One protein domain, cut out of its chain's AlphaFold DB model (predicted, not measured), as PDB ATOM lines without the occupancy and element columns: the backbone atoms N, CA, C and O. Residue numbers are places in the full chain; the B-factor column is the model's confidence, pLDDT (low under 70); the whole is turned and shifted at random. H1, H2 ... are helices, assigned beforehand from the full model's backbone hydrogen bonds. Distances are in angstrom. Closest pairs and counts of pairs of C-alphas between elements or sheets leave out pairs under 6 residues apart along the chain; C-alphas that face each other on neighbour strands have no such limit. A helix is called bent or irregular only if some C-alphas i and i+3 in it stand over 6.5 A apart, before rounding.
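Overview. This is residues 89 to 292 of the 306 residues of the protein "Hypothetical protein" of Haptolina ericina (UniProt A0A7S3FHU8). One very long helix, H7, runs along H3, H4 and H5 in a four-helix bundle and sticks out beyond it as an arm, residues 271 to 292. H1 and H2 pack on H3, away from H7, and short H6 lies where the chain folds back from H5 into H7. The printed part has 204 residues with seven named helices, H1 to H7 in order, and no named strand: all helix. It is loose, with a radius of gyration of the C-alphas of 22.0 A, and spans 92 by 45 by 28 A.

Along the chain. H7, residues 234 to 292, measures 87.1 A, from C-alpha 234 at (284.221, 272.885, 91.370) to C-alpha 292 at (290.241, 242.159, 10.125). H5, residues 190 to 216, 32.3 A, is irregular: C-alphas 191 and 194 are 8.3 A apart. H3 is residues 145 to 164, 27.9 A, and H4 residues 169 to 187, 26.5 A. H1 is residues 95 to 110, H2 residues 126 to 134, H6 residues 222 to 228; they measure 23.0, 12.7 and 10.2 A.

Arrangement. H3, H4, H5 and H7 form an up and down bundle, each running against the one before. H7, with residues 248 to 269 alone, touches H5 at a shallow tilt of 6 degrees; the closest C-alphas, Ile 196 and Met 262, are 5.2 A apart. H3, the hub, touches H1, H2, H4 and H5; C-alphas 129 and 149 are the closest of H2 and H3, 6.6 A. H6 touches H7, C-alphas 227 and 237 being closest at 5.4 A. Every O i to N i+4 pair is within hydrogen-bond range in H1, H2, H4, H6 and H7; H3 has 10 of 16, H5 18 of 23.

Size, cuts and confidence. C-alphas 231 and 292, the farthest apart, are 91.6 A apart. The printed part has no cut; the link H1 to H2 is long. Low pLDDT includes residues 89 to 97 and 270 to 275.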
ATOM      1  N   ALA A  89     268.556 226.456  71.905       43.25
ATOM      2  CA  ALA A  89     269.065 225.786  70.712       43.25
ATOM      3  C   ALA A  89     269.770 226.678  69.670       43.25
ATOM      4  O   ALA A  89     269.173 227.620  69.150       43.25
ATOM      5  N   PRO A  90     271.019 226.339  69.294       44.88
ATOM      6  CA  PRO A  90     271.733 227.079  68.270       44.88
ATOM      7  C   PRO A  90     270.913 227.102  66.970       44.88
ATOM      8  O   PRO A  90     270.278 226.096  66.626       44.88
ATOM      9  N   PRO A  91     270.906 228.233  66.244       52.72
ATOM     10  CA  PRO A  91     270.261 228.319  64.941       52.72
ATOM     11  C   PRO A  91     270.776 227.202  64.012       52.72
ATOM     12  O   PRO A  91     271.922 226.767  64.155       52.72
ATOM     13  N   PRO A  92     269.943 226.714  63.071       51.88
ATOM     14  CA  PRO A  92     270.306 225.612  62.181       51.88
ATOM     15  C   PRO A  92     271.643 225.877  61.479       51.88
ATOM     16  O   PRO A  92     271.994 227.031  61.227       51.88
ATOM     17  N   GLU A  93     272.377 224.810  61.145       52.88
ATOM     18  CA  GLU A  93     273.655 224.862  60.423       52.88
ATOM     19  C   GLU A  93     273.479 225.472  59.021       52.88
ATOM     20  O   GLU A  93     273.392 224.785  58.005       52.88
ATOM     21  N   VAL A  94     273.401 226.797  58.951       59.09
ATOM     22  CA  VAL A  94     273.427 227.540  57.698       59.09
ATOM     23  C   VAL A  94     274.886 227.934  57.451       59.09
ATOM     24  O   VAL A  94     275.491 228.591  58.300       59.09
ATOM     25  N   PRO A  95     275.481 227.613  56.292       65.44
ATOM     26  CA  PRO A  95     276.875 227.961  55.991       65.44
ATOM     27  C   PRO A  95     277.200 229.457  56.162       65.44
ATOM     28  O   PRO A  95     278.305 229.828  56.549       65.44
ATOM     29  N   GLN A  96     276.214 230.326  55.918       64.62
ATOM     30  CA  GLN A  96     276.326 231.775  56.112       64.62
ATOM     31  C   GLN A  96     276.459 232.167  57.595       64.62
ATOM     32  O   GLN A  96     277.173 233.119  57.901       64.62
ATOM     33  N   LEU A  97     275.833 231.416  58.513       67.06
ATOM     34  CA  LEU A  97     275.987 231.610  59.958       67.06
ATOM     35  C   LEU A  97     277.411 231.285  60.415       67.06
ATOM     36  O   LEU A  97     277.998 232.059  61.162       67.06
ATOM     37  N   GLN A  98     277.989 230.181  59.935       71.75
ATOM     38  CA  GLN A  98     279.361 229.797  60.286       71.75
ATOM     39  C   GLN A  98     280.391 230.811  59.766       71.75
ATOM     40  O   GLN A  98     281.345 231.138  60.470       71.75
ATOM     41  N   ALA A  99     280.186 231.339  58.555       76.12
ATOM     42  CA  ALA A  99     281.050 232.372  57.987       76.12
ATOM     43  C   ALA A  99     280.988 233.684  58.789       76.12
ATOM     44  O   ALA A  99     282.032 234.251  59.104       76.12
ATOM     45  N   ALA A 100     279.789 234.137  59.165       75.75
ATOM     46  CA  ALA A 100     279.612 235.325  60.000       75.75
ATOM     47  C   ALA A 100     280.203 235.136  61.405       75.75
ATOM     48  O   ALA A 100     280.958 235.986  61.870       75.75
ATOM     49  N   ALA A 101     279.930 233.992  62.043       76.69
ATOM     50  CA  ALA A 101     280.484 233.646  63.348       76.69
ATOM     51  C   ALA A 101     282.016 233.652  63.332       76.69
ATOM     52  O   ALA A 101     282.633 234.168  64.255       76.69
ATOM     53  N   LYS A 102     282.640 233.154  62.257       81.00
ATOM     54  CA  LYS A 102     284.095 233.211  62.097       81.00
ATOM     55  C   LYS A 102     284.619 234.651  62.062       81.00
ATOM     56  O   LYS A 102     285.587 234.932  62.757       81.00
ATOM     57  N   VAL A 103     283.974 235.548  61.311       82.94
ATOM     58  CA  VAL A 103     284.362 236.972  61.264       82.94
ATOM     59  C   VAL A 103     284.217 237.628  62.640       82.94
ATOM     60  O   VAL A 103     285.099 238.373  63.055       82.94
ATOM     61  N   PHE A 104     283.147 237.323  63.380       81.81
ATOM     62  CA  PHE A 104     282.986 237.818  64.750       81.81
ATOM     63  C   PHE A 104     284.065 237.283  65.692       81.81
ATOM     64  O   PHE A 104     284.660 238.067  66.423       81.81
ATOM     65  N   CYS A 105     284.365 235.984  65.643       78.12
ATOM     66  CA  CYS A 105     285.439 235.394  66.439       78.12
ATOM     67  C   CYS A 105     286.795 236.044  66.131       78.12
ATOM     68  O   CYS A 105     287.500 236.420  67.059       78.12
ATOM     69  N   GLU A 106     287.138 236.225  64.851       83.69
ATOM     70  CA  GLU A 106     288.387 236.880  64.437       83.69
ATOM     71  C   GLU A 106     288.476 238.320  64.963       83.69
ATOM     72  O   GLU A 106     289.516 238.717  65.488       83.69
ATOM     73  N   LEU A 107     287.381 239.084  64.902       81.31
ATOM     74  CA  LEU A 107     287.335 240.430  65.472       81.31
ATOM     75  C   LEU A 107     287.523 240.416  66.997       81.31
ATOM     76  O   LEU A 107     288.304 241.199  67.532       81.31
ATOM     77  N   PHE A 108     286.820 239.531  67.706       79.31
ATOM     78  CA  PHE A 108     286.911 239.417  69.166       79.31
ATOM     79  C   PHE A 108     288.335 239.045  69.596       79.31
ATOM     80  O   PHE A 108     288.867 239.633  70.538       79.31
ATOM     81  N   ASP A 109     288.980 238.142  68.856       78.25
ATOM     82  CA  ASP A 109     290.372 237.749  69.070       78.25
ATOM     83  C   ASP A 109     291.343 238.911  68.871       78.25
ATOM     84  O   ASP A 109     292.215 239.138  69.712       78.25
ATOM     85  N   ASN A 110     291.182 239.664  67.778       80.56
ATOM     86  CA  ASN A 110     292.012 240.832  67.480       80.56
ATOM     87  C   ASN A 110     291.890 241.908  68.567       80.56
ATOM     88  O   ASN A 110     292.852 242.621  68.852       80.56
ATOM     89  N   LEU A 111     290.719 242.002  69.200       76.06
ATOM     90  CA  LEU A 111     290.446 242.916  70.307       76.06
ATOM     91  C   LEU A 111     290.834 242.344  71.682       76.06
ATOM     92  O   LEU A 111     290.654 243.017  72.697       76.06
ATOM     93  N   GLY A 112     291.399 241.134  71.737       67.25
ATOM     94  CA  GLY A 112     291.856 240.497  72.972       67.25
ATOM     95  C   GLY A 112     290.728 240.002  73.885       67.25
ATOM     96  O   GLY A 112     290.965 239.765  75.072       67.25
ATOM     97  N   VAL A 113     289.511 239.845  73.358       71.12
ATOM     98  CA  VAL A 113     288.368 239.264  74.074       71.12
ATOM     99  C   VAL A 113     288.537 237.737  74.108       71.12
ATOM    100  O   VAL A 113     288.917 237.126  73.113       71.12
ATOM    101  N   GLN A 114     288.309 237.093  75.261       54.47
ATOM    102  CA  GLN A 114     288.531 235.646  75.408       54.47
ATOM    103  C   GLN A 114     287.671 234.815  74.435       54.47
ATOM    104  O   GLN A 114     286.467 235.035  74.312       54.47
ATOM    105  N   ARG A 115     288.283 233.796  73.806       43.22
ATOM    106  CA  ARG A 115     287.595 232.797  72.967       43.22
ATOM    107  C   ARG A 115     286.662 231.919  73.803       43.22
ATOM    108  O   ARG A 115     287.131 231.115  74.606       43.22
ATOM    109  N   GLY A 116     285.357 232.007  73.556       45.53
ATOM    110  CA  GLY A 116     284.339 231.117  74.124       45.53
ATOM    111  C   GLY A 116     282.935 231.721  74.054       45.53
ATOM    112  O   GLY A 116     282.790 232.898  73.738       45.53
ATOM    113  N   GLY A 117     281.901 230.942  74.396       47.62
ATOM    114  CA  GLY A 117     280.506 231.424  74.509       47.62
ATOM    115  C   GLY A 117     280.277 232.485  75.606       47.62
ATOM    116  O   GLY A 117     279.163 232.979  75.781       47.62
ATOM    117  N   ASP A 118     281.340 232.841  76.328       55.84
ATOM    118  CA  ASP A 118     281.369 233.862  77.376       55.84
ATOM    119  C   ASP A 118     282.155 235.123  76.971       55.84
ATOM    120  O   ASP A 118     282.241 236.062  77.755       55.84
ATOM    121  N   GLY A 119     282.729 235.163  75.761       64.81
ATOM    122  CA  GLY A 119     283.358 236.369  75.227       64.81
ATOM    123  C   GLY A 119     282.302 237.413  74.864       64.81
ATOM    124  O   GLY A 119     281.384 237.127  74.094       64.81
ATOM    125  N   GLU A 120     282.443 238.621  75.404       77.44
ATOM    126  CA  GLU A 120     281.528 239.738  75.172       77.44
ATOM    127  C   GLU A 120     282.276 240.936  74.584       77.44
ATOM    128  O   GLU A 120     283.310 241.358  75.105       77.44
ATOM    129  N   LEU A 121     281.725 241.517  73.521       81.81
ATOM    130  CA  LEU A 121     282.165 242.791  72.957       81.81
ATOM    131  C   LEU A 121     281.002 243.769  73.081       81.81
ATOM    132  O   LEU A 121     279.894 243.439  72.677       81.81
ATOM    133  N   PHE A 122     281.222 244.945  73.676       80.38
ATOM    134  CA  PHE A 122     280.133 245.860  74.069       80.38
ATOM    135  C   PHE A 122     279.116 245.250  75.059       80.38
ATOM    136  O   PHE A 122     277.999 245.740  75.168       80.38
ATOM    137  N   GLY A 123     279.462 244.155  75.752       78.69
ATOM    138  CA  GLY A 123     278.494 243.366  76.531       78.69
ATOM    139  C   GLY A 123     277.605 242.446  75.678       78.69
ATOM    140  O   GLY A 123     276.681 241.827  76.199       78.69
ATOM    141  N   LEU A 124     277.866 242.338  74.369       82.38
ATOM    142  CA  LEU A 124     277.151 241.459  73.448       82.38
ATOM    143  C   LEU A 124     277.920 240.158  73.227       82.38
ATOM    144  O   LEU A 124     279.107 240.164  72.886       82.38
ATOM    145  N   LYS A 125     277.209 239.034  73.339       83.19
ATOM    146  CA  LYS A 125     277.699 237.718  72.904       83.19
ATOM    147  C   LYS A 125     277.430 237.516  71.415       83.19
ATOM    148  O   LYS A 125     276.468 238.062  70.879       83.19
ATOM    149  N   ILE A 126     278.206 236.649  70.764       79.69
ATOM    150  CA  ILE A 126     277.993 236.296  69.348       79.69
ATOM    151  C   ILE A 126     276.557 235.800  69.115       79.69
ATOM    152  O   ILE A 126     275.915 236.233  68.162       79.69
ATOM    153  N   ASP A 127     276.013 234.982  70.019       78.56
ATOM    154  CA  ASP A 127     274.646 234.455  69.911       78.56
ATOM    155  C   ASP A 127     273.581 235.564  69.843       78.56
ATOM    156  O   ASP A 127     272.610 235.435  69.096       78.56
ATOM    157  N   HIS A 128     273.790 236.696  70.534       80.00
ATOM    158  CA  HIS A 128     272.885 237.849  70.460       80.00
ATOM    159  C   HIS A 128     272.844 238.437  69.053       80.00
ATOM    160  O   HIS A 128     271.764 238.697  68.525       80.00
ATOM    161  N   LEU A 129     274.007 238.579  68.414       80.00
ATOM    162  CA  LEU A 129     274.104 239.079  67.042       80.00
ATOM    163  C   LEU A 129     273.360 238.152  66.074       80.00
ATOM    164  O   LEU A 129     272.643 238.614  65.189       80.00
ATOM    165  N   MET A 130     273.488 236.836  66.263       77.31
ATOM    166  CA  MET A 130     272.813 235.851  65.415       77.31
ATOM    167  C   MET A 130     271.290 235.913  65.573       77.31
ATOM    168  O   MET A 130     270.563 235.863  64.577       77.31
ATOM    169  N   HIS A 131     270.803 236.064  66.807       77.00
ATOM    170  CA  HIS A 131     269.377 236.218  67.086       77.00
ATOM    171  C   HIS A 131     268.808 237.534  66.555       77.00
ATOM    172  O   HIS A 131     267.718 237.513  65.984       77.00
ATOM    173  N   ALA A 132     269.539 238.644  66.668       78.88
ATOM    174  CA  ALA A 132     269.097 239.937  66.150       78.88
ATOM    175  C   ALA A 132     268.848 239.891  64.632       78.88
ATOM    176  O   ALA A 132     267.823 240.375  64.141       78.88
ATOM    177  N   VAL A 133     269.729 239.214  63.885       76.81
ATOM    178  CA  VAL A 133     269.536 239.025  62.440       76.81
ATOM    179  C   VAL A 133     268.373 238.079  62.145       76.81
ATOM    180  O   VAL A 133     267.540 238.380  61.290       76.81
ATOM    181  N   ALA A 134     268.275 236.950  62.855       74.69
ATOM    182  CA  ALA A 134     267.180 235.994  62.665       74.69
ATOM    183  C   ALA A 134     265.803 236.602  62.993       74.69
ATOM    184  O   ALA A 134     264.810 236.274  62.345       74.69
ATOM    185  N   GLY A 135     265.751 237.507  63.973       71.00
ATOM    186  CA  GLY A 135     264.561 238.257  64.365       71.00
ATOM    187  C   GLY A 135     264.207 239.422  63.435       71.00
ATOM    188  O   GLY A 135     263.192 240.074  63.666       71.00
ATOM    189  N   GLY A 136     265.013 239.701  62.402       71.75
ATOM    190  CA  GLY A 136     264.780 240.804  61.465       71.75
ATOM    191  C   GLY A 136     264.959 242.194  62.083       71.75
ATOM    192  O   GLY A 136     264.368 243.156  61.598       71.75
ATOM    193  N   GLN A 137     265.737 242.302  63.163       75.12
ATOM    194  CA  GLN A 137     265.994 243.572  63.852       75.12
ATOM    195  C   GLN A 137     267.033 244.428  63.114       75.12
ATOM    196  O   GLN A 137     267.051 245.649  63.262       75.12
ATOM    197  N   THR A 138     267.870 243.804  62.286       78.44
ATOM    198  CA  THR A 138     268.886 244.471  61.468       78.44
ATOM    199  C   THR A 138     268.394 244.675  60.038       78.44
ATOM    200  O   THR A 138     267.700 243.825  59.475       78.44
ATOM    201  N   ARG A 139     268.776 245.794  59.404       78.25
ATOM    202  CA  ARG A 139     268.507 246.008  57.967       78.25
ATOM    203  C   ARG A 139     269.458 245.172  57.113       78.25
ATOM    204  O   ARG A 139     269.163 244.874  55.954       78.25
ATOM    205  N   THR A 140     270.606 244.814  57.683       80.19
ATOM    206  CA  THR A 140     271.637 244.018  57.030       80.19
ATOM    207  C   THR A 140     271.568 242.536  57.389       80.19
ATOM    208  O   THR A 140     270.910 242.124  58.344       80.19
ATOM    209  N   THR A 141     272.215 241.711  56.562       80.81
ATOM    210  CA  THR A 141     272.202 240.247  56.691       80.81
ATOM    211  C   THR A 141     273.554 239.738  57.181       80.81
ATOM    212  O   THR A 141     274.555 240.453  57.149       80.81
ATOM    213  N   LEU A 142     273.629 238.450  57.528       79.69
ATOM    214  CA  LEU A 142     274.879 237.778  57.911       79.69
ATOM    215  C   LEU A 142     275.961 237.764  56.817       79.69
ATOM    216  O   LEU A 142     277.101 237.409  57.093       79.69
ATOM    217  N   SER A 143     275.635 238.166  55.584       82.12
ATOM    218  CA  SER A 143     276.640 238.380  54.533       82.12
ATOM    219  C   SER A 143     277.502 239.633  54.759       82.12
ATOM    220  O   SER A 143     278.567 239.753  54.155       82.12
ATOM    221  N   THR A 144     277.079 240.537  55.649       87.62
ATOM    222  CA  THR A 144     277.792 241.767  56.031       87.62
ATOM    223  C   THR A 144     277.928 241.866  57.560       87.62
ATOM    224  O   THR A 144     277.360 242.772  58.176       87.62
ATOM    225  N   PRO A 145     278.649 240.928  58.203       87.19
ATOM    226  CA  PRO A 145     278.613 240.727  59.654       87.19
ATOM    227  C   PRO A 145     279.060 241.949  60.466       87.19
ATOM    228  O   PRO A 145     278.439 242.267  61.473       87.19
ATOM    229  N   LEU A 146     280.073 242.701  60.024       91.31
ATOM    230  CA  LEU A 146     280.514 243.888  60.768       91.31
ATOM    231  C   LEU A 146     279.473 245.023  60.755       91.31
ATOM    232  O   LEU A 146     279.410 245.796  61.707       91.31
ATOM    233  N   ILE A 147     278.630 245.112  59.713       92.31
ATOM    234  CA  ILE A 147     277.529 246.089  59.689       92.31
ATOM    235  C   ILE A 147     276.423 245.644  60.647       92.31
ATOM    236  O   ILE A 147     275.891 246.474  61.374       92.31
ATOM    237  N   VAL A 148     276.135 244.341  60.714       91.12
ATOM    238  CA  VAL A 148     275.209 243.777  61.709       91.12
ATOM    239  C   VAL A 148     275.668 244.128  63.122       91.12
ATOM    240  O   VAL A 148     274.887 244.660  63.902       91.12
ATOM    241  N   LEU A 149     276.943 243.886  63.447       91.50
ATOM    242  CA  LEU A 149     277.490 244.228  64.760       91.50
ATOM    243  C   LEU A 149     277.366 245.724  65.053       91.50
ATOM    244  O   LEU A 149     276.983 246.091  66.160       91.50
ATOM    245  N   LEU A 150     277.641 246.582  64.069       93.75
ATOM    246  CA  LEU A 150     277.459 248.026  64.191       93.75
ATOM    247  C   LEU A 150     275.998 248.397  64.507       93.75
ATOM    248  O   LEU A 150     275.753 249.134  65.459       93.75
ATOM    249  N   GLU A 151     275.039 247.884  63.730       93.56
ATOM    250  CA  GLU A 151     273.605 248.147  63.914       93.56
ATOM    251  C   GLU A 151     273.129 247.698  65.303       93.56
ATOM    252  O   GLU A 151     272.524 248.488  66.029       93.56
ATOM    253  N   VAL A 152     273.458 246.462  65.693       91.88
ATOM    254  CA  VAL A 152     273.051 245.880  66.981       91.88
ATOM    255  C   VAL A 152     273.710 246.607  68.150       91.88
ATOM    256  O   VAL A 152     273.040 246.923  69.125       91.88
ATOM    257  N   THR A 153     274.997 246.953  68.053       92.69
ATOM    258  CA  THR A 153     275.693 247.693  69.121       92.69
ATOM    259  C   THR A 153     275.024 249.037  69.389       92.69
ATOM    260  O   THR A 153     274.831 249.423  70.541       92.69
ATOM    261  N   VAL A 154     274.636 249.771  68.344       93.56
ATOM    262  CA  VAL A 154     273.965 251.056  68.553       93.56
ATOM    263  C   VAL A 154     272.553 250.861  69.108       93.56
ATOM    264  O   VAL A 154     272.190 251.549  70.061       93.56
ATOM    265  N   ALA A 155     271.777 249.933  68.545       91.38
ATOM    266  CA  ALA A 155     270.378 249.726  68.914       91.38
ATOM    267  C   ALA A 155     270.197 249.120  70.315       91.38
ATOM    268  O   ALA A 155     269.384 249.622  71.091       91.38
ATOM    269  N   ASP A 156     270.974 248.089  70.646       90.38
ATOM    270  CA  ASP A 156     270.750 247.255  71.830       90.38
ATOM    271  C   ASP A 156     271.695 247.593  72.988       90.38
ATOM    272  O   ASP A 156     271.440 247.186  74.122       90.38
ATOM    273  N   VAL A 157     272.768 248.352  72.735       91.75
ATOM    274  CA  VAL A 157     273.728 248.757  73.775       91.75
ATOM    275  C   VAL A 157     273.721 250.265  73.968       91.75
ATOM    276  O   VAL A 157     273.287 250.755  75.009       91.75
ATOM    277  N   LEU A 158     274.173 251.032  72.972       93.06
ATOM    278  CA  LEU A 158     274.434 252.460  73.173       93.06
ATOM    279  C   LEU A 158     273.160 253.277  73.408       93.06
ATOM    280  O   LEU A 158     273.151 254.165  74.259       93.06
ATOM    281  N   MET A 159     272.085 252.983  72.676       92.75
ATOM    282  CA  MET A 159     270.806 253.672  72.848       92.75
ATOM    283  C   MET A 159     270.218 253.458  74.256       92.75
ATOM    284  O   MET A 159     269.934 254.459  74.919       92.75
ATOM    285  N   PRO A 160     270.104 252.216  74.775       91.62
ATOM    286  CA  PRO A 160     269.699 251.978  76.162       91.62
ATOM    287  C   PRO A 160     270.587 252.661  77.209       91.62
ATOM    288  O   PRO A 160     270.076 253.144  78.219       91.62
ATOM    289  N   MET A 161     271.898 252.771  76.969       90.88
ATOM    290  CA  MET A 161     272.812 253.428  77.913       90.88
ATOM    291  C   MET A 161     272.503 254.919  78.135       90.88
ATOM    292  O   MET A 161     272.846 255.463  79.180       90.88
ATOM    293  N   ILE A 162     271.805 255.610  77.221       90.94
ATOM    294  CA  ILE A 162     271.365 257.003  77.466       90.94
ATOM    295  C   ILE A 162     270.494 257.096  78.726       90.94
ATOM    296  O   ILE A 162     270.489 258.113  79.429       90.94
ATOM    297  N   GLU A 163     269.713 256.053  79.005       88.50
ATOM    298  CA  GLU A 163     268.804 256.035  80.143       88.50
ATOM    299  C   GLU A 163     269.547 255.865  81.472       88.50
ATOM    300  O   GLU A 163     269.080 256.384  82.489       88.50
ATOM    301  N   THR A 164     270.706 255.200  81.457       88.50
ATOM    302  CA  THR A 164     271.512 254.860  82.642       88.50
ATOM    303  C   THR A 164     272.607 255.882  82.950       88.50
ATOM    304  O   THR A 164     273.076 255.967  84.093       88.50
ATOM    305  N   VAL A 165     273.002 256.685  81.960       91.88
ATOM    306  CA  VAL A 165     273.983 257.756  82.134       91.88
ATOM    307  C   VAL A 165     273.474 258.823  83.111       91.88
ATOM    308  O   VAL A 165     272.397 259.401  82.953       91.88
ATOM    309  N   ALA A 166     274.298 259.122  84.117       89.75
ATOM    310  CA  ALA A 166     273.969 260.045  85.201       89.75
ATOM    311  C   ALA A 166     274.364 261.505  84.911       89.75
ATOM    312  O   ALA A 166     273.889 262.425  85.577       89.75
ATOM    313  N   VAL A 167     275.256 261.732  83.944       91.75
ATOM    314  CA  VAL A 167     275.882 263.035  83.674       91.75
ATOM    315  C   VAL A 167     275.951 263.319  82.178       91.75
ATOM    316  O   VAL A 167     276.154 262.411  81.384       91.75
ATOM    317  N   LEU A 168     275.836 264.594  81.795       92.81
ATOM    318  CA  LEU A 168     275.937 265.042  80.394       92.81
ATOM    319  C   LEU A 168     274.899 264.402  79.451       92.81
ATOM    320  O   LEU A 168     275.191 264.097  78.298       92.81
ATOM    321  N   LYS A 169     273.690 264.139  79.961       93.12
ATOM    322  CA  LYS A 169     272.655 263.376  79.248       93.12
ATOM    323  C   LYS A 169     272.268 264.001  77.904       93.12
ATOM    324  O   LYS A 169     272.107 263.275  76.927       93.12
ATOM    325  N   ASP A 170     272.167 265.327  77.849       94.62
ATOM    326  CA  ASP A 170     271.824 266.047  76.620       94.62
ATOM    327  C   ASP A 170     272.945 265.924  75.580       94.62
ATOM    328  O   ASP A 170     272.687 265.678  74.400       94.62
ATOM    329  N   GLU A 171     274.201 266.034  76.017       96.12
ATOM    330  CA  GLU A 171     275.365 265.900  75.144       96.12
ATOM    331  C   GLU A 171     275.521 264.463  74.613       96.12
ATOM    332  O   GLU A 171     275.798 264.275  73.426       96.12
ATOM    333  N   TRP A 172     275.249 263.446  75.441       95.38
ATOM    334  CA  TRP A 172     275.184 262.047  74.999       95.38
ATOM    335  C   TRP A 172     274.039 261.789  74.017       95.38
ATOM    336  O   TRP A 172     274.240 261.097  73.019       95.38
ATOM    337  N   GLY A 173     272.863 262.377  74.255       94.81
ATOM    338  CA  GLY A 173     271.728 262.292  73.336       94.81
ATOM    339  C   GLY A 173     272.063 262.863  71.957       94.81
ATOM    340  O   GLY A 173     271.844 262.202  70.941       94.81
ATOM    341  N   PHE A 174     272.686 264.045  71.915       94.88
ATOM    342  CA  PHE A 174     273.167 264.637  70.665       94.88
ATOM    343  C   PHE A 174     274.219 263.758  69.979       94.88
ATOM    344  O   PHE A 174     274.166 263.550  68.765       94.88
ATOM    345  N   MET A 175     275.180 263.231  70.741       95.38
ATOM    346  CA  MET A 175     276.229 262.372  70.201       95.38
ATOM    347  C   MET A 175     275.646 261.120  69.540       95.38
ATOM    348  O   MET A 175     276.038 260.785  68.420       95.38
ATOM    349  N   LEU A 176     274.685 260.461  70.189       94.94
ATOM    350  CA  LEU A 176     274.080 259.242  69.660       94.94
ATOM    351  C   LEU A 176     273.157 259.486  68.473       94.94
ATOM    352  O   LEU A 176     273.149 258.666  67.559       94.94
ATOM    353  N   GLU A 177     272.489 260.638  68.392       95.31
ATOM    354  CA  GLU A 177     271.795 261.050  67.165       95.31
ATOM    355  C   GLU A 177     272.759 261.086  65.964       95.31
ATOM    356  O   GLU A 177     272.428 260.620  64.871       95.31
ATOM    357  N   LYS A 178     273.985 261.594  66.158       95.25
ATOM    358  CA  LYS A 178     274.996 261.617  65.088       95.25
ATOM    359  C   LYS A 178     275.525 260.228  64.766       95.25
ATOM    360  O   LYS A 178     275.635 259.897  63.591       95.25
ATOM    361  N   VAL A 179     275.797 259.405  65.778       95.69
ATOM    362  CA  VAL A 179     276.220 258.011  65.573       95.69
ATOM    363  C   VAL A 179     275.164 257.231  64.787       95.69
ATOM    364  O   VAL A 179     275.514 256.563  63.819       95.69
ATOM    365  N   LEU A 180     273.880 257.372  65.132       94.75
ATOM    366  CA  LEU A 180     272.770 256.776  64.383       94.75
ATOM    367  C   LEU A 180     272.791 257.207  62.913       94.75
ATOM    368  O   LEU A 180     272.751 256.355  62.027       94.75
ATOM    369  N   GLY A 181     272.936 258.508  62.644       94.56
ATOM    370  CA  GLY A 181     273.047 259.023  61.278       94.56
ATOM    371  C   GLY A 181     274.226 258.435  60.490       94.56
ATOM    372  O   GLY A 181     274.120 258.240  59.275       94.56
ATOM    373  N   HIS A 182     275.339 258.114  61.154       94.44
ATOM    374  CA  HIS A 182     276.480 257.434  60.530       94.44
ATOM    375  C   HIS A 182     276.177 255.959  60.258       94.44
ATOM    376  O   HIS A 182     276.464 255.481  59.161       94.44
ATOM    377  N   VAL A 183     275.557 255.250  61.206       93.94
ATOM    378  CA  VAL A 183     275.157 253.842  61.029       93.94
ATOM    379  C   VAL A 183     274.185 253.682  59.868       93.94
ATOM    380  O   VAL A 183     274.384 252.805  59.028       93.94
ATOM    381  N   GLU A 184     273.186 254.558  59.752       92.62
ATOM    382  CA  GLU A 184     272.239 254.511  58.634       92.62
ATOM    383  C   GLU A 184     272.929 254.694  57.280       92.62
ATOM    384  O   GLU A 184     272.624 253.980  56.319       92.62
ATOM    385  N   GLN A 185     273.897 255.612  57.203       93.69
ATOM    386  CA  GLN A 185     274.693 255.805  55.994       93.69
ATOM    387  C   GLN A 185     275.521 254.565  55.658       93.69
ATOM    388  O   GLN A 185     275.588 254.198  54.491       93.69
ATOM    389  N   ILE A 186     276.114 253.897  56.648       93.19
ATOM    390  CA  ILE A 186     276.935 252.693  56.442       93.19
ATOM    391  C   ILE A 186     276.084 251.501  56.022       93.19
ATOM    392  O   ILE A 186     276.459 250.781  55.096       93.19
ATOM    393  N   ALA A 187     274.915 251.313  56.635       90.25
ATOM    394  CA  ALA A 187     273.977 250.261  56.254       90.25
ATOM    395  C   ALA A 187     273.557 250.381  54.776       90.25
ATOM    396  O   ALA A 187     273.464 249.377  54.059       90.25
ATOM    397  N   ALA A 188     273.403 251.613  54.272       90.06
ATOM    398  CA  ALA A 188     273.133 251.877  52.858       90.06
ATOM    399  C   ALA A 188     274.294 251.484  51.915       90.06
ATOM    400  O   ALA A 188     274.076 251.310  50.714       90.06
ATOM    401  N   LEU A 189     275.512 251.300  52.439       89.06
ATOM    402  CA  LEU A 189     276.696 250.853  51.694       89.06
ATOM    403  C   LEU A 189     276.897 249.328  51.728       89.06
ATOM    404  O   LEU A 189     277.911 248.836  51.234       89.06
ATOM    405  N   SER A 190     275.946 248.560  52.269       88.12
ATOM    406  CA  SER A 190     276.034 247.093  52.406       88.12
ATOM    407  C   SER A 190     276.409 246.366  51.108       88.12
ATOM    408  O   SER A 190     277.225 245.446  51.121       88.12
ATOM    409  N   ALA A 191     275.916 246.824  49.954       87.38
ATOM    410  CA  ALA A 191     276.272 246.256  48.651       87.38
ATOM    411  C   ALA A 191     277.759 246.435  48.266       87.38
ATOM    412  O   ALA A 191     278.232 245.805  47.322       87.38
ATOM    413  N   GLN A 192     278.498 247.305  48.959       90.50
ATOM    414  CA  GLN A 192     279.934 247.538  48.778       90.50
ATOM    415  C   GLN A 192     280.773 247.036  49.961       90.50
ATOM    416  O   GLN A 192     281.927 247.439  50.082       90.50
ATOM    417  N   TYR A 193     280.232 246.146  50.801       86.75
ATOM    418  CA  TYR A 193     280.872 245.653  52.027       86.75
ATOM    419  C   TYR A 193     282.356 245.285  51.865       86.75
ATOM    420  O   TYR A 193     283.195 245.740  52.640       86.75
ATOM    421  N   GLY A 194     282.712 244.555  50.802       85.94
ATOM    422  CA  GLY A 194     284.100 244.149  50.544       85.94
ATOM    423  C   GLY A 194     285.088 245.298  50.290       85.94
ATOM    424  O   GLY A 194     286.289 245.072  50.348       85.94
ATOM    425  N   LEU A 195     284.616 246.517  50.007       86.69
ATOM    426  CA  LEU A 195     285.452 247.714  49.835       86.69
ATOM    427  C   LEU A 195     285.581 248.552  51.115       86.69
ATOM    428  O   LEU A 195     286.401 249.466  51.144       86.69
ATOM    429  N   ILE A 196     284.740 248.300  52.121       90.56
ATOM    430  CA  ILE A 196     284.626 249.143  53.322       90.56
ATOM    431  C   ILE A 196     284.932 248.395  54.624       90.56
ATOM    432  O   ILE A 196     284.965 249.033  55.671       90.56
ATOM    433  N   ALA A 197     285.151 247.076  54.570       88.31
ATOM    434  CA  ALA A 197     285.329 246.223  55.746       88.31
ATOM    435  C   ALA A 197     286.450 246.705  56.687       88.31
ATOM    436  O   ALA A 197     286.203 246.840  57.881       88.31
ATOM    437  N   ASP A 198     287.623 247.060  56.155       88.06
ATOM    438  CA  ASP A 198     288.767 247.515  56.965       88.06
ATOM    439  C   ASP A 198     288.453 248.805  57.743       88.06
ATOM    440  O   ASP A 198     288.754 248.946  58.928       88.06
ATOM    441  N   GLU A 199     287.801 249.768  57.085       92.06
ATOM    442  CA  GLU A 199     287.396 251.020  57.735       92.06
ATOM    443  C   GLU A 199     286.246 250.797  58.725       92.06
ATOM    444  O   GLU A 199     286.079 251.576  59.663       92.06
ATOM    445  N   LEU A 200     285.449 249.743  58.532       92.31
ATOM    446  CA  LEU A 200     284.331 249.395  59.403       92.31
ATOM    447  C   LEU A 200     284.818 248.747  60.694       92.31
ATOM    448  O   LEU A 200     284.329 249.094  61.764       92.31
ATOM    449  N   GLU A 201     285.827 247.884  60.610       91.25
ATOM    450  CA  GLU A 201     286.543 247.374  61.778       91.25
ATOM    451  C   GLU A 201     287.171 248.522  62.581       91.25
ATOM    452  O   GLU A 201     286.939 248.639  63.785       91.25
ATOM    453  N   ALA A 202     287.869 249.448  61.914       91.00
ATOM    454  CA  ALA A 202     288.428 250.623  62.582       91.00
ATOM    455  C   ALA A 202     287.344 251.491  63.249       91.00
ATOM    456  O   ALA A 202     287.543 252.002  64.353       91.00
ATOM    457  N   MET A 203     286.176 251.627  62.617       93.12
ATOM    458  CA  MET A 203     285.042 252.341  63.195       93.12
ATOM    459  C   MET A 203     284.471 251.642  64.436       93.12
ATOM    460  O   MET A 203     284.147 252.321  65.412       93.12
ATOM    461  N   LEU A 204     284.378 250.311  64.435       92.75
ATOM    462  CA  LEU A 204     283.941 249.535  65.599       92.75
ATOM    463  C   LEU A 204     284.888 249.728  66.792       92.75
ATOM    464  O   LEU A 204     284.419 249.881  67.916       92.75
ATOM    465  N   CYS A 205     286.199 249.836  66.561       91.19
ATOM    466  CA  CYS A 205     287.152 250.192  67.618       91.19
ATOM    467  C   CYS A 205     286.866 251.580  68.214       91.19
ATOM    468  O   CYS A 205     286.890 251.754  69.432       91.19
ATOM    469  N   VAL A 206     286.539 252.568  67.375       93.62
ATOM    470  CA  VAL A 206     286.161 253.912  67.850       93.62
ATOM    471  C   VAL A 206     284.844 253.871  68.637       93.62
ATOM    472  O   VAL A 206     284.707 254.571  69.641       93.62
ATOM    473  N   LEU A 207     283.888 253.030  68.237       93.75
ATOM    474  CA  LEU A 207     282.662 252.817  69.009       93.75
ATOM    475  C   LEU A 207     282.913 252.111  70.336       93.75
ATOM    476  O   LEU A 207     282.196 252.376  71.296       93.75
ATOM    477  N   LEU A 208     283.920 251.244  70.430       91.12
ATOM    478  CA  LEU A 208     284.289 250.624  71.704       91.12
ATOM    479  C   LEU A 208     284.792 251.673  72.693       91.12
ATOM    480  O   LEU A 208     284.406 251.665  73.859       91.12
ATOM    481  N   GLU A 209     285.573 252.642  72.214       92.19
ATOM    482  CA  GLU A 209     285.968 253.792  73.029       92.19
ATOM    483  C   GLU A 209     284.761 254.641  73.460       92.19
ATOM    484  O   GLU A 209     284.730 255.125  74.595       92.19
ATOM    485  N   LEU A 210     283.764 254.812  72.584       93.88
ATOM    486  CA  LEU A 210     282.506 255.486  72.913       93.88
ATOM    487  C   LEU A 210     281.751 254.752  74.023       93.88
ATOM    488  O   LEU A 210     281.425 255.363  75.038       93.88
ATOM    489  N   TYR A 211     281.523 253.452  73.841       93.12
ATOM    490  CA  TYR A 211     280.869 252.579  74.809       93.12
ATOM    491  C   TYR A 211     281.541 252.662  76.181       93.12
ATOM    492  O   TYR A 211     280.881 252.933  77.181       93.12
ATOM    493  N   GLU A 212     282.866 252.516  76.233       90.50
ATOM    494  CA  GLU A 212     283.610 252.585  77.489       90.50
ATOM    495  C   GLU A 212     283.516 253.967  78.144       90.50
ATOM    496  O   GLU A 212     283.346 254.066  79.360       90.50
ATOM    497  N   THR A 213     283.564 255.042  77.354       91.69
ATOM    498  CA  THR A 213     283.421 256.409  77.877       91.69
ATOM    499  C   THR A 213     282.019 256.639  78.445       91.69
ATOM    500  O   THR A 213     281.889 257.170  79.547       91.69
ATOM    501  N   MET A 214     280.974 256.192  77.740       92.88
ATOM    502  CA  MET A 214     279.589 256.244  78.221       92.88
ATOM    503  C   MET A 214     279.408 255.440  79.505       92.88
ATOM    504  O   MET A 214     278.821 255.944  80.460       92.88
ATOM    505  N   ARG A 215     279.975 254.230  79.560       90.81
ATOM    506  CA  ARG A 215     279.926 253.355  80.735       90.81
ATOM    507  C   ARG A 215     280.509 254.040  81.968       90.81
ATOM    508  O   ARG A 215     279.945 253.957  83.049       90.81
ATOM    509  N   GLN A 216     281.603 254.790  81.828       89.81
ATOM    510  CA  GLN A 216     282.173 255.549  82.951       89.81
ATOM    511  C   GLN A 216     281.274 256.699  83.447       89.81
ATOM    512  O   GLN A 216     281.463 257.181  84.569       89.81
ATOM    513  N   CYS A 217     280.307 257.137  82.638       91.88
ATOM    514  CA  CYS A 217     279.319 258.162  82.973       91.88
ATOM    515  C   CYS A 217     278.000 257.598  83.534       91.88
ATOM    516  O   CYS A 217     277.131 258.387  83.917       91.88
ATOM    517  N   GLU A 218     277.838 256.276  83.605       90.50
ATOM    518  CA  GLU A 218     276.709 255.642  84.292       90.50
ATOM    519  C   GLU A 218     276.748 255.889  85.801       90.50
ATOM    520  O   GLU A 218     277.781 256.233  86.375       90.50
ATOM    521  N   THR A 219     275.596 255.719  86.449       85.06
ATOM    522  CA  THR A 219     275.459 255.869  87.905       85.06
ATOM    523  C   THR A 219     276.480 254.994  88.643       85.06
ATOM    524  O   THR A 219     276.691 253.847  88.268       85.06
ATOM    525  N   GLU A 220     277.114 255.540  89.688       83.12
ATOM    526  CA  GLU A 220     278.150 254.876  90.508       83.12
ATOM    527  C   GLU A 220     279.481 254.584  89.790       83.12
ATOM    528  O   GLU A 220     280.401 254.032  90.393       83.12
ATOM    529  N   MET A 221     279.643 255.019  88.537       87.38
ATOM    530  CA  MET A 221     280.892 254.845  87.790       87.38
ATOM    531  C   MET A 221     281.832 256.038  87.946       87.38
ATOM    532  O   MET A 221     281.422 257.130  88.342       87.38
ATOM    533  N   CYS A 222     283.117 255.832  87.643       86.88
ATOM    534  CA  CYS A 222     284.203 256.729  88.039       86.88
ATOM    535  C   CYS A 222     283.950 258.193  87.651       86.88
ATOM    536  O   CYS A 222     283.997 259.072  88.511       86.88
ATOM    537  N   ILE A 223     283.628 258.467  86.382       87.94
ATOM    538  CA  ILE A 223     283.406 259.842  85.911       87.94
ATOM    539  C   ILE A 223     282.140 260.429  86.538       87.94
ATOM    540  O   ILE A 223     282.152 261.583  86.969       87.94
ATOM    541  N   SER A 224     281.063 259.644  86.644       90.19
ATOM    542  CA  SER A 224     279.830 260.102  87.294       90.19
ATOM    543  C   SER A 224     280.060 260.506  88.753       90.19
ATOM    544  O   SER A 224     279.581 261.560  89.170       90.19
ATOM    545  N   LEU A 225     280.847 259.730  89.506       87.81
ATOM    546  CA  LEU A 225     281.122 259.982  90.919       87.81
ATOM    547  C   LEU A 225     281.855 261.312  91.080       87.81
ATOM    548  O   LEU A 225     281.414 262.177  91.831       87.81
ATOM    549  N   HIS A 226     282.904 261.528  90.285       88.12
ATOM    550  CA  HIS A 226     283.685 262.764  90.320       88.12
ATOM    551  C   HIS A 226     282.865 263.994  89.902       88.12
ATOM    552  O   HIS A 226     283.086 265.087  90.420       88.12
ATOM    553  N   LEU A 227     281.917 263.839  88.973       88.88
ATOM    554  CA  LEU A 227     281.083 264.942  88.490       88.88
ATOM    555  C   LEU A 227     279.869 265.239  89.382       88.88
ATOM    556  O   LEU A 227     279.416 266.385  89.411       88.88
ATOM    557  N   THR A 228     279.342 264.251  90.107       87.56
ATOM    558  CA  THR A 228     278.121 264.404  90.924       87.56
ATOM    559  C   THR A 228     278.403 264.654  92.403       87.56
ATOM    560  O   THR A 228     277.624 265.353  93.059       87.56
ATOM    561  N   ASP A 229     279.522 264.158  92.930       87.81
ATOM    562  CA  ASP A 229     279.879 264.328  94.333       87.81
ATOM    563  C   ASP A 229     280.206 265.802  94.653       87.81
ATOM    564  O   ASP A 229     280.876 266.528  93.906       87.81
ATOM    565  N   LYS A 230     279.656 266.274  95.775       83.69
ATOM    566  CA  LYS A 230     279.775 267.649  96.273       83.69
ATOM    567  C   LYS A 230     281.118 267.911  96.946       83.69
ATOM    568  O   LYS A 230     281.493 269.079  97.049       83.69
ATOM    569  N   GLU A 231     281.816 266.870  97.390       86.88
ATOM    570  CA  GLU A 231     283.126 266.991  98.036       86.88
ATOM    571  C   GLU A 231     284.230 267.374  97.037       86.88
ATOM    572  O   GLU A 231     285.244 267.971  97.412       86.88
ATOM    573  N   TYR A 232     284.010 267.128  95.742       83.88
ATOM    574  CA  TYR A 232     284.957 267.483  94.692       83.88
ATOM    575  C   TYR A 232     284.970 268.984  94.381       83.88
ATOM    576  O   TYR A 232     283.940 269.658  94.248       83.88
ATOM    577  N   LYS A 233     286.186 269.517  94.197       88.19
ATOM    578  CA  LYS A 233     286.413 270.923  93.838       88.19
ATOM    579  C   LYS A 233     285.688 271.265  92.536       88.19
ATOM    580  O   LYS A 233     285.800 270.556  91.540       88.19
ATOM    581  N   LYS A 234     284.985 272.402  92.531       90.50
ATOM    582  CA  LYS A 234     284.221 272.885  91.370       90.50
ATOM    583  C   LYS A 234     285.082 272.998  90.107       90.50
ATOM    584  O   LYS A 234     284.627 272.582  89.049       90.50
ATOM    585  N   ASP A 235     286.303 273.508  90.231       90.12
ATOM    586  CA  ASP A 235     287.201 273.699  89.086       90.12
ATOM    587  C   ASP A 235     287.592 272.362  88.448       90.12
ATOM    588  O   ASP A 235     287.464 272.205  87.239       90.12
ATOM    589  N   LEU A 236     287.916 271.356  89.267       87.19
ATOM    590  CA  LEU A 236     288.231 270.004  88.798       87.19
ATOM    591  C   LEU A 236     287.034 269.342  88.095       87.19
ATOM    592  O   LEU A 236     287.204 268.670  87.084       87.19
ATOM    593  N   ARG A 237     285.806 269.561  88.586       91.38
ATOM    594  CA  ARG A 237     284.592 269.069  87.908       91.38
ATOM    595  C   ARG A 237     284.384 269.726  86.548       91.38
ATOM    596  O   ARG A 237     283.975 269.055  85.606       91.38
ATOM    597  N   ASN A 238     284.664 271.023  86.439       92.38
ATOM    598  CA  ASN A 238     284.572 271.732  85.166       92.38
ATOM    599  C   ASN A 238     285.628 271.231  84.172       92.38
ATOM    600  O   ASN A 238     285.300 271.036  83.004       92.38
ATOM    601  N   GLU A 239     286.859 270.992  84.632       93.12
ATOM    602  CA  GLU A 239     287.930 270.406  83.817       93.12
ATOM    603  C   GLU A 239     287.557 269.006  83.328       93.12
ATOM    604  O   GLU A 239     287.608 268.751  82.127       93.12
ATOM    605  N   LEU A 240     287.079 268.133  84.220       92.62
ATOM    606  CA  LEU A 240     286.643 266.785  83.855       92.62
ATOM    607  C   LEU A 240     285.459 266.811  82.877       92.62
ATOM    608  O   LEU A 240     285.446 266.065  81.901       92.62
ATOM    609  N   LYS A 241     284.478 267.703  83.082       94.69
ATOM    610  CA  LYS A 241     283.379 267.895  82.122       94.69
ATOM    611  C   LYS A 241     283.926 268.308  80.753       94.69
ATOM    612  O   LYS A 241     283.507 267.747  79.745       94.69
ATOM    613  N   ALA A 242     284.856 269.259  80.703       94.94
ATOM    614  CA  ALA A 242     285.467 269.690  79.449       94.94
ATOM    615  C   ALA A 242     286.256 268.560  78.768       94.94
ATOM    616  O   ALA A 242     286.176 268.413  77.551       94.94
ATOM    617  N   GLU A 243     286.971 267.733  79.531       94.44
ATOM    618  CA  GLU A 243     287.698 266.574  79.010       94.44
ATOM    619  C   GLU A 243     286.753 265.546  78.377       94.44
ATOM    620  O   GLU A 243     286.989 265.117  77.246       94.44
ATOM    621  N   VAL A 244     285.643 265.216  79.046       94.31
ATOM    622  CA  VAL A 244     284.629 264.300  78.500       94.31
ATOM    623  C   VAL A 244     284.013 264.865  77.220       94.31
ATOM    624  O   VAL A 244     283.922 264.155  76.222       94.31
ATOM    625  N   LEU A 245     283.656 266.153  77.203       95.69
ATOM    626  CA  LEU A 245     283.119 266.803  76.002       95.69
ATOM    627  C   LEU A 245     284.131 266.799  74.846       95.69
ATOM    628  O   LEU A 245     283.777 266.477  73.713       95.69
ATOM    629  N   ASN A 246     285.403 267.093  75.120       95.25
ATOM    630  CA  ASN A 246     286.462 267.023  74.110       95.25
ATOM    631  C   ASN A 246     286.638 265.595  73.581       95.25
ATOM    632  O   ASN A 246     286.831 265.402  72.380       95.25
ATOM    633  N   ARG A 247     286.526 264.591  74.456       94.62
ATOM    634  CA  ARG A 247     286.590 263.180  74.073       94.62
ATOM    635  C   ARG A 247     285.426 262.783  73.167       94.62
ATOM    636  O   ARG A 247     285.656 262.110  72.166       94.62
ATOM    637  N   MET A 248     284.208 263.239  73.464       95.19
ATOM    638  CA  MET A 248     283.042 263.040  72.594       95.19
ATOM    639  C   MET A 248     283.273 263.641  71.203       95.19
ATOM    640  O   MET A 248     283.036 262.987  70.188       95.19
ATOM    641  N   VAL A 249     283.781 264.875  71.143       95.38
ATOM    642  CA  VAL A 249     284.073 265.558  69.874       95.38
ATOM    643  C   VAL A 249     285.137 264.808  69.070       95.38
ATOM    644  O   VAL A 249     284.951 264.592  67.873       95.38
ATOM    645  N   ASP A 250     286.219 264.360  69.713       96.25
ATOM    646  CA  ASP A 250     287.268 263.559  69.071       96.25
ATOM    647  C   ASP A 250     286.728 262.234  68.508       96.25
ATOM    648  O   ASP A 250     287.026 261.866  67.370       96.25
ATOM    649  N   ILE A 251     285.883 261.534  69.270       95.62
ATOM    650  CA  ILE A 251     285.229 260.303  68.815       95.62
ATOM    651  C   ILE A 251     284.359 260.584  67.583       95.62
ATOM    652  O   ILE A 251     284.518 259.914  66.563       95.62
ATOM    653  N   LEU A 252     283.488 261.601  67.621       94.50
ATOM    654  CA  LEU A 252     282.646 261.966  66.471       94.50
ATOM    655  C   LEU A 252     283.475 262.343  65.242       94.50
ATOM    656  O   LEU A 252     283.125 261.977  64.114       94.50
ATOM    657  N   TRP A 253     284.580 263.058  65.442       96.56
ATOM    658  CA  TRP A 253     285.505 263.410  64.374       96.56
ATOM    659  C   TRP A 253     286.118 262.164  63.725       96.56
ATOM    660  O   TRP A 253     286.124 262.038  62.494       96.56
ATOM    661  N   ARG A 254     286.586 261.208  64.534       96.38
ATOM    662  CA  ARG A 254     287.147 259.943  64.040       96.38
ATOM    663  C   ARG A 254     286.102 259.101  63.315       96.38
ATOM    664  O   ARG A 254     286.373 258.663  62.198       96.38
ATOM    665  N   LEU A 255     284.895 258.956  63.867       94.81
ATOM    666  CA  LEU A 255     283.783 258.265  63.199       94.81
ATOM    667  C   LEU A 255     283.467 258.896  61.834       94.81
ATOM    668  O   LEU A 255     283.368 258.197  60.827       94.81
ATOM    669  N   SER A 256     283.386 260.226  61.773       95.12
ATOM    670  CA  SER A 256     283.131 260.957  60.522       95.12
ATOM    671  C   SER A 256     284.259 260.772  59.503       95.12
ATOM    672  O   SER A 256     284.009 260.636  58.306       95.12
ATOM    673  N   THR A 257     285.506 260.715  59.973       95.25
ATOM    674  CA  THR A 257     286.676 260.466  59.124       95.25
ATOM    675  C   THR A 257     286.633 259.064  58.515       95.25
ATOM    676  O   THR A 257     286.859 258.920  57.315       95.25
ATOM    677  N   HIS A 258     286.314 258.035  59.305       95.19
ATOM    678  CA  HIS A 258     286.172 256.667  58.798       95.19
ATOM    679  C   HIS A 258     285.021 256.550  57.795       95.19
ATOM    680  O   HIS A 258     285.203 255.980  56.720       95.19
ATOM    681  N   LEU A 259     283.877 257.183  58.073       94.69
ATOM    682  CA  LEU A 259     282.759 257.239  57.132       94.69
ATOM    683  C   LEU A 259     283.168 257.875  55.791       94.69
ATOM    684  O   LEU A 259     282.882 257.328  54.726       94.69
ATOM    685  N   LEU A 260     283.894 258.995  55.829       94.75
ATOM    686  CA  LEU A 260     284.399 259.647  54.621       94.75
ATOM    687  C   LEU A 260     285.363 258.736  53.847       94.75
ATOM    688  O   LEU A 260     285.273 258.641  52.622       94.75
ATOM    689  N   LYS A 261     286.265 258.034  54.541       92.38
ATOM    690  CA  LYS A 261     287.185 257.077  53.909       92.38
ATOM    691  C   LYS A 261     286.441 255.935  53.220       92.38
ATOM    692  O   LYS A 261     286.783 255.615  52.085       92.38
ATOM    693  N   MET A 262     285.393 255.385  53.837       93.44
ATOM    694  CA  MET A 262     284.531 254.377  53.203       93.44
ATOM    695  C   MET A 262     283.887 254.913  51.922       93.44
ATOM    696  O   MET A 262     283.945 254.277  50.869       93.44
ATOM    697  N   GLN A 263     283.307 256.115  51.980       92.00
ATOM    698  CA  GLN A 263     282.685 256.751  50.817       92.00
ATOM    699  C   GLN A 263     283.708 256.981  49.689       92.00
ATOM    700  O   GLN A 263     283.430 256.687  48.522       92.00
ATOM    701  N   LEU A 264     284.923 257.424  50.024       90.19
ATOM    702  CA  LEU A 264     286.026 257.586  49.071       90.19
ATOM    703  C   LEU A 264     286.512 256.247  48.495       90.19
ATOM    704  O   LEU A 264     286.798 256.166  47.295       90.19
ATOM    705  N   ALA A 265     286.576 255.188  49.303       88.75
ATOM    706  CA  ALA A 265     286.922 253.841  48.851       88.75
ATOM    707  C   ALA A 265     285.919 253.338  47.802       88.75
ATOM    708  O   ALA A 265     286.308 252.810  46.760       88.75
ATOM    709  N   ILE A 266     284.629 253.608  47.998       88.44
ATOM    710  CA  ILE A 266     283.583 253.250  47.035       88.44
ATOM    711  C   ILE A 266     283.727 254.038  45.732       88.44
ATOM    712  O   ILE A 266     283.652 253.458  44.645       88.44
ATOM    713  N   VAL A 267     283.938 255.355  45.808       86.00
ATOM    714  CA  VAL A 267     284.101 256.202  44.613       86.00
ATOM    715  C   VAL A 267     285.346 255.793  43.820       86.00
ATOM    716  O   VAL A 267     285.284 255.615  42.599       86.00
ATOM    717  N   SER A 268     286.472 255.586  44.503       81.88
ATOM    718  CA  SER A 268     287.729 255.173  43.874       81.88
ATOM    719  C   SER A 268     287.666 253.745  43.318       81.88
ATOM    720  O   SER A 268     288.138 253.505  42.204       81.88
ATOM    721  N   GLY A 269     287.010 252.817  44.022       75.94
ATOM    722  CA  GLY A 269     286.755 251.452  43.560       75.94
ATOM    723  C   GLY A 269     285.896 251.412  42.293       75.94
ATOM    724  O   GLY A 269     286.259 250.749  41.318       75.94
ATOM    725  N   LYS A 270     284.813 252.199  42.245       68.25
ATOM    726  CA  LYS A 270     283.954 252.339  41.051       68.25
ATOM    727  C   LYS A 270     284.712 252.928  39.858       68.25
ATOM    728  O   LYS A 270     284.550 252.458  38.731       68.25
ATOM    729  N   SER A 271     285.570 253.921  40.100       65.69
ATOM    730  CA  SER A 271     286.420 254.523  39.065       65.69
ATOM    731  C   SER A 271     287.410 253.512  38.472       65.69
ATOM    732  O   SER A 271     287.523 253.397  37.249       65.69
ATOM    733  N   ARG A 272     288.064 252.698  39.314       65.69
ATOM    734  CA  ARG A 272     288.985 251.639  38.864       65.69
ATOM    735  C   ARG A 272     288.279 250.571  38.030       65.69
ATOM    736  O   ARG A 272     288.758 250.259  36.944       65.69
ATOM    737  N   ALA A 273     287.122 250.081  38.479       66.00
ATOM    738  CA  ALA A 273     286.341 249.086  37.739       66.00
ATOM    739  C   ALA A 273     285.877 249.611  36.366       66.00
ATOM    740  O   ALA A 273     285.994 248.915  35.358       66.00
ATOM    741  N   SER A 274     285.423 250.868  36.302       66.06
ATOM    742  CA  SER A 274     285.023 251.520  35.047       66.06
ATOM    743  C   SER A 274     286.193 251.675  34.070       66.06
ATOM    744  O   SER A 274     286.068 251.369  32.883       66.06
ATOM    745  N   ASN A 275     287.363 252.092  34.564       64.38
ATOM    746  CA  ASN A 275     288.560 252.244  33.735       64.38
ATOM    747  C   ASN A 275     289.102 250.895  33.243       64.38
ATOM    748  O   ASN A 275     289.530 250.791  32.093       64.38
ATOM    749  N   GLN A 276     289.028 249.850  34.069       71.31
ATOM    750  CA  GLN A 276     289.423 248.497  33.683       71.31
ATOM    751  C   GLN A 276     288.495 247.922  32.604       71.31
ATOM    752  O   GLN A 276     288.982 247.375  31.616       71.31
ATOM    753  N   LEU A 277     287.179 248.128  32.724       73.94
ATOM    754  CA  LEU A 277     286.207 247.714  31.708       73.94
ATOM    755  C   LEU A 277     286.451 248.425  30.367       73.94
ATOM    756  O   LEU A 277     286.463 247.787  29.316       73.94
ATOM    757  N   LYS A 278     286.704 249.741  30.393       74.69
ATOM    758  CA  LYS A 278     287.048 250.517  29.189       74.69
ATOM    759  C   LYS A 278     288.346 250.029  28.547       74.69
ATOM    760  O   LYS A 278     288.418 249.930  27.325       74.69
ATOM    761  N   SER A 279     289.354 249.698  29.355       75.44
ATOM    762  CA  SER A 279     290.620 249.142  28.869       75.44
ATOM    763  C   SER A 279     290.424 247.773  28.209       75.44
ATOM    764  O   SER A 279     290.910 247.566  27.098       75.44
ATOM    765  N   GLN A 280     289.635 246.882  28.817       79.75
ATOM    766  CA  GLN A 280     289.299 245.575  28.239       79.75
ATOM    767  C   GLN A 280     288.500 245.705  26.934       79.75
ATOM    768  O   GLN A 280     288.808 245.036  25.951       79.75
ATOM    769  N   GLN A 281     287.515 246.607  26.878       82.31
ATOM    770  CA  GLN A 281     286.769 246.877  25.643       82.31
ATOM    771  C   GLN A 281     287.674 247.426  24.534       82.31
ATOM    772  O   GLN A 281     287.546 247.025  23.378       82.31
ATOM    773  N   MET A 282     288.618 248.306  24.876       80.25
ATOM    774  CA  MET A 282     289.579 248.848  23.916       80.25
ATOM    775  C   MET A 282     290.548 247.769  23.404       80.25
ATOM    776  O   MET A 282     290.851 247.747  22.210       80.25
ATOM    777  N   GLN A 283     290.985 246.839  24.260       83.25
ATOM    778  CA  GLN A 283     291.801 245.685  23.858       83.25
ATOM    779  C   GLN A 283     291.048 244.770  22.886       83.25
ATOM    780  O   GLN A 283     291.564 244.486  21.808       83.25
ATOM    781  N   LEU A 284     289.799 244.410  23.197       86.12
ATOM    782  CA  LEU A 284     288.963 243.586  22.316       86.12
ATOM    783  C   LEU A 284     288.700 244.257  20.959       86.12
ATOM    784  O   LEU A 284     288.755 243.603  19.918       86.12
ATOM    785  N   LEU A 285     288.454 245.572  20.944       82.19
ATOM    786  CA  LEU A 285     288.310 246.332  19.697       82.19
ATOM    787  C   LEU A 285     289.611 246.342  18.883       82.19
ATOM    788  O   LEU A 285     289.576 246.168  17.664       82.19
ATOM    789  N   THR A 286     290.755 246.501  19.549       84.12
ATOM    790  CA  THR A 286     292.076 246.483  18.904       84.12
ATOM    791  C   THR A 286     292.362 245.115  18.280       84.12
ATOM    792  O   THR A 286     292.730 245.037  17.108       84.12
ATOM    793  N   GLU A 287     292.116 244.028  19.012       82.31
ATOM    794  CA  GLU A 287     292.264 242.655  18.514       82.31
ATOM    795  C   GLU A 287     291.336 242.367  17.326       82.31
ATOM    796  O   GLU A 287     291.768 241.798  16.318       82.31
ATOM    797  N   ALA A 288     290.081 242.823  17.385       79.12
ATOM    798  CA  ALA A 288     289.135 242.691  16.282       79.12
ATOM    799  C   ALA A 288     289.605 243.447  15.024       79.12
ATOM    800  O   ALA A 288     289.546 242.905  13.915       79.12
ATOM    801  N   MET A 289     290.124 244.670  15.173       74.44
ATOM    802  CA  MET A 289     290.649 245.460  14.052       74.44
ATOM    803  C   MET A 289     291.899 244.825  13.421       74.44
ATOM    804  O   MET A 289     291.983 244.733  12.191       74.44
ATOM    805  N   VAL A 290     292.833 244.322  14.235       75.44
ATOM    806  CA  VAL A 290     294.037 243.615  13.758       75.44
ATOM    807  C   VAL A 290     293.661 242.310  13.041       75.44
ATOM    808  O   VAL A 290     294.175 242.020  11.955       75.44
ATOM    809  N   GLY A 291     292.697 241.554  13.576       68.44
ATOM    810  CA  GLY A 291     292.174 240.341  12.941       68.44
ATOM    811  C   GLY A 291     291.517 240.598  11.576       68.44
ATOM    812  O   GLY A 291     291.667 239.796  10.646       68.44
ATOM    813  N   VAL A 292     290.837 241.738  11.407       61.69
ATOM    814  CA  VAL A 292     290.241 242.159  10.125       61.69
ATOM    815  C   VAL A 292     291.312 242.581   9.109       61.69
ATOM    816  O   VAL A 292     291.206 242.218   7.931       61.69
TER     817      VAL A 292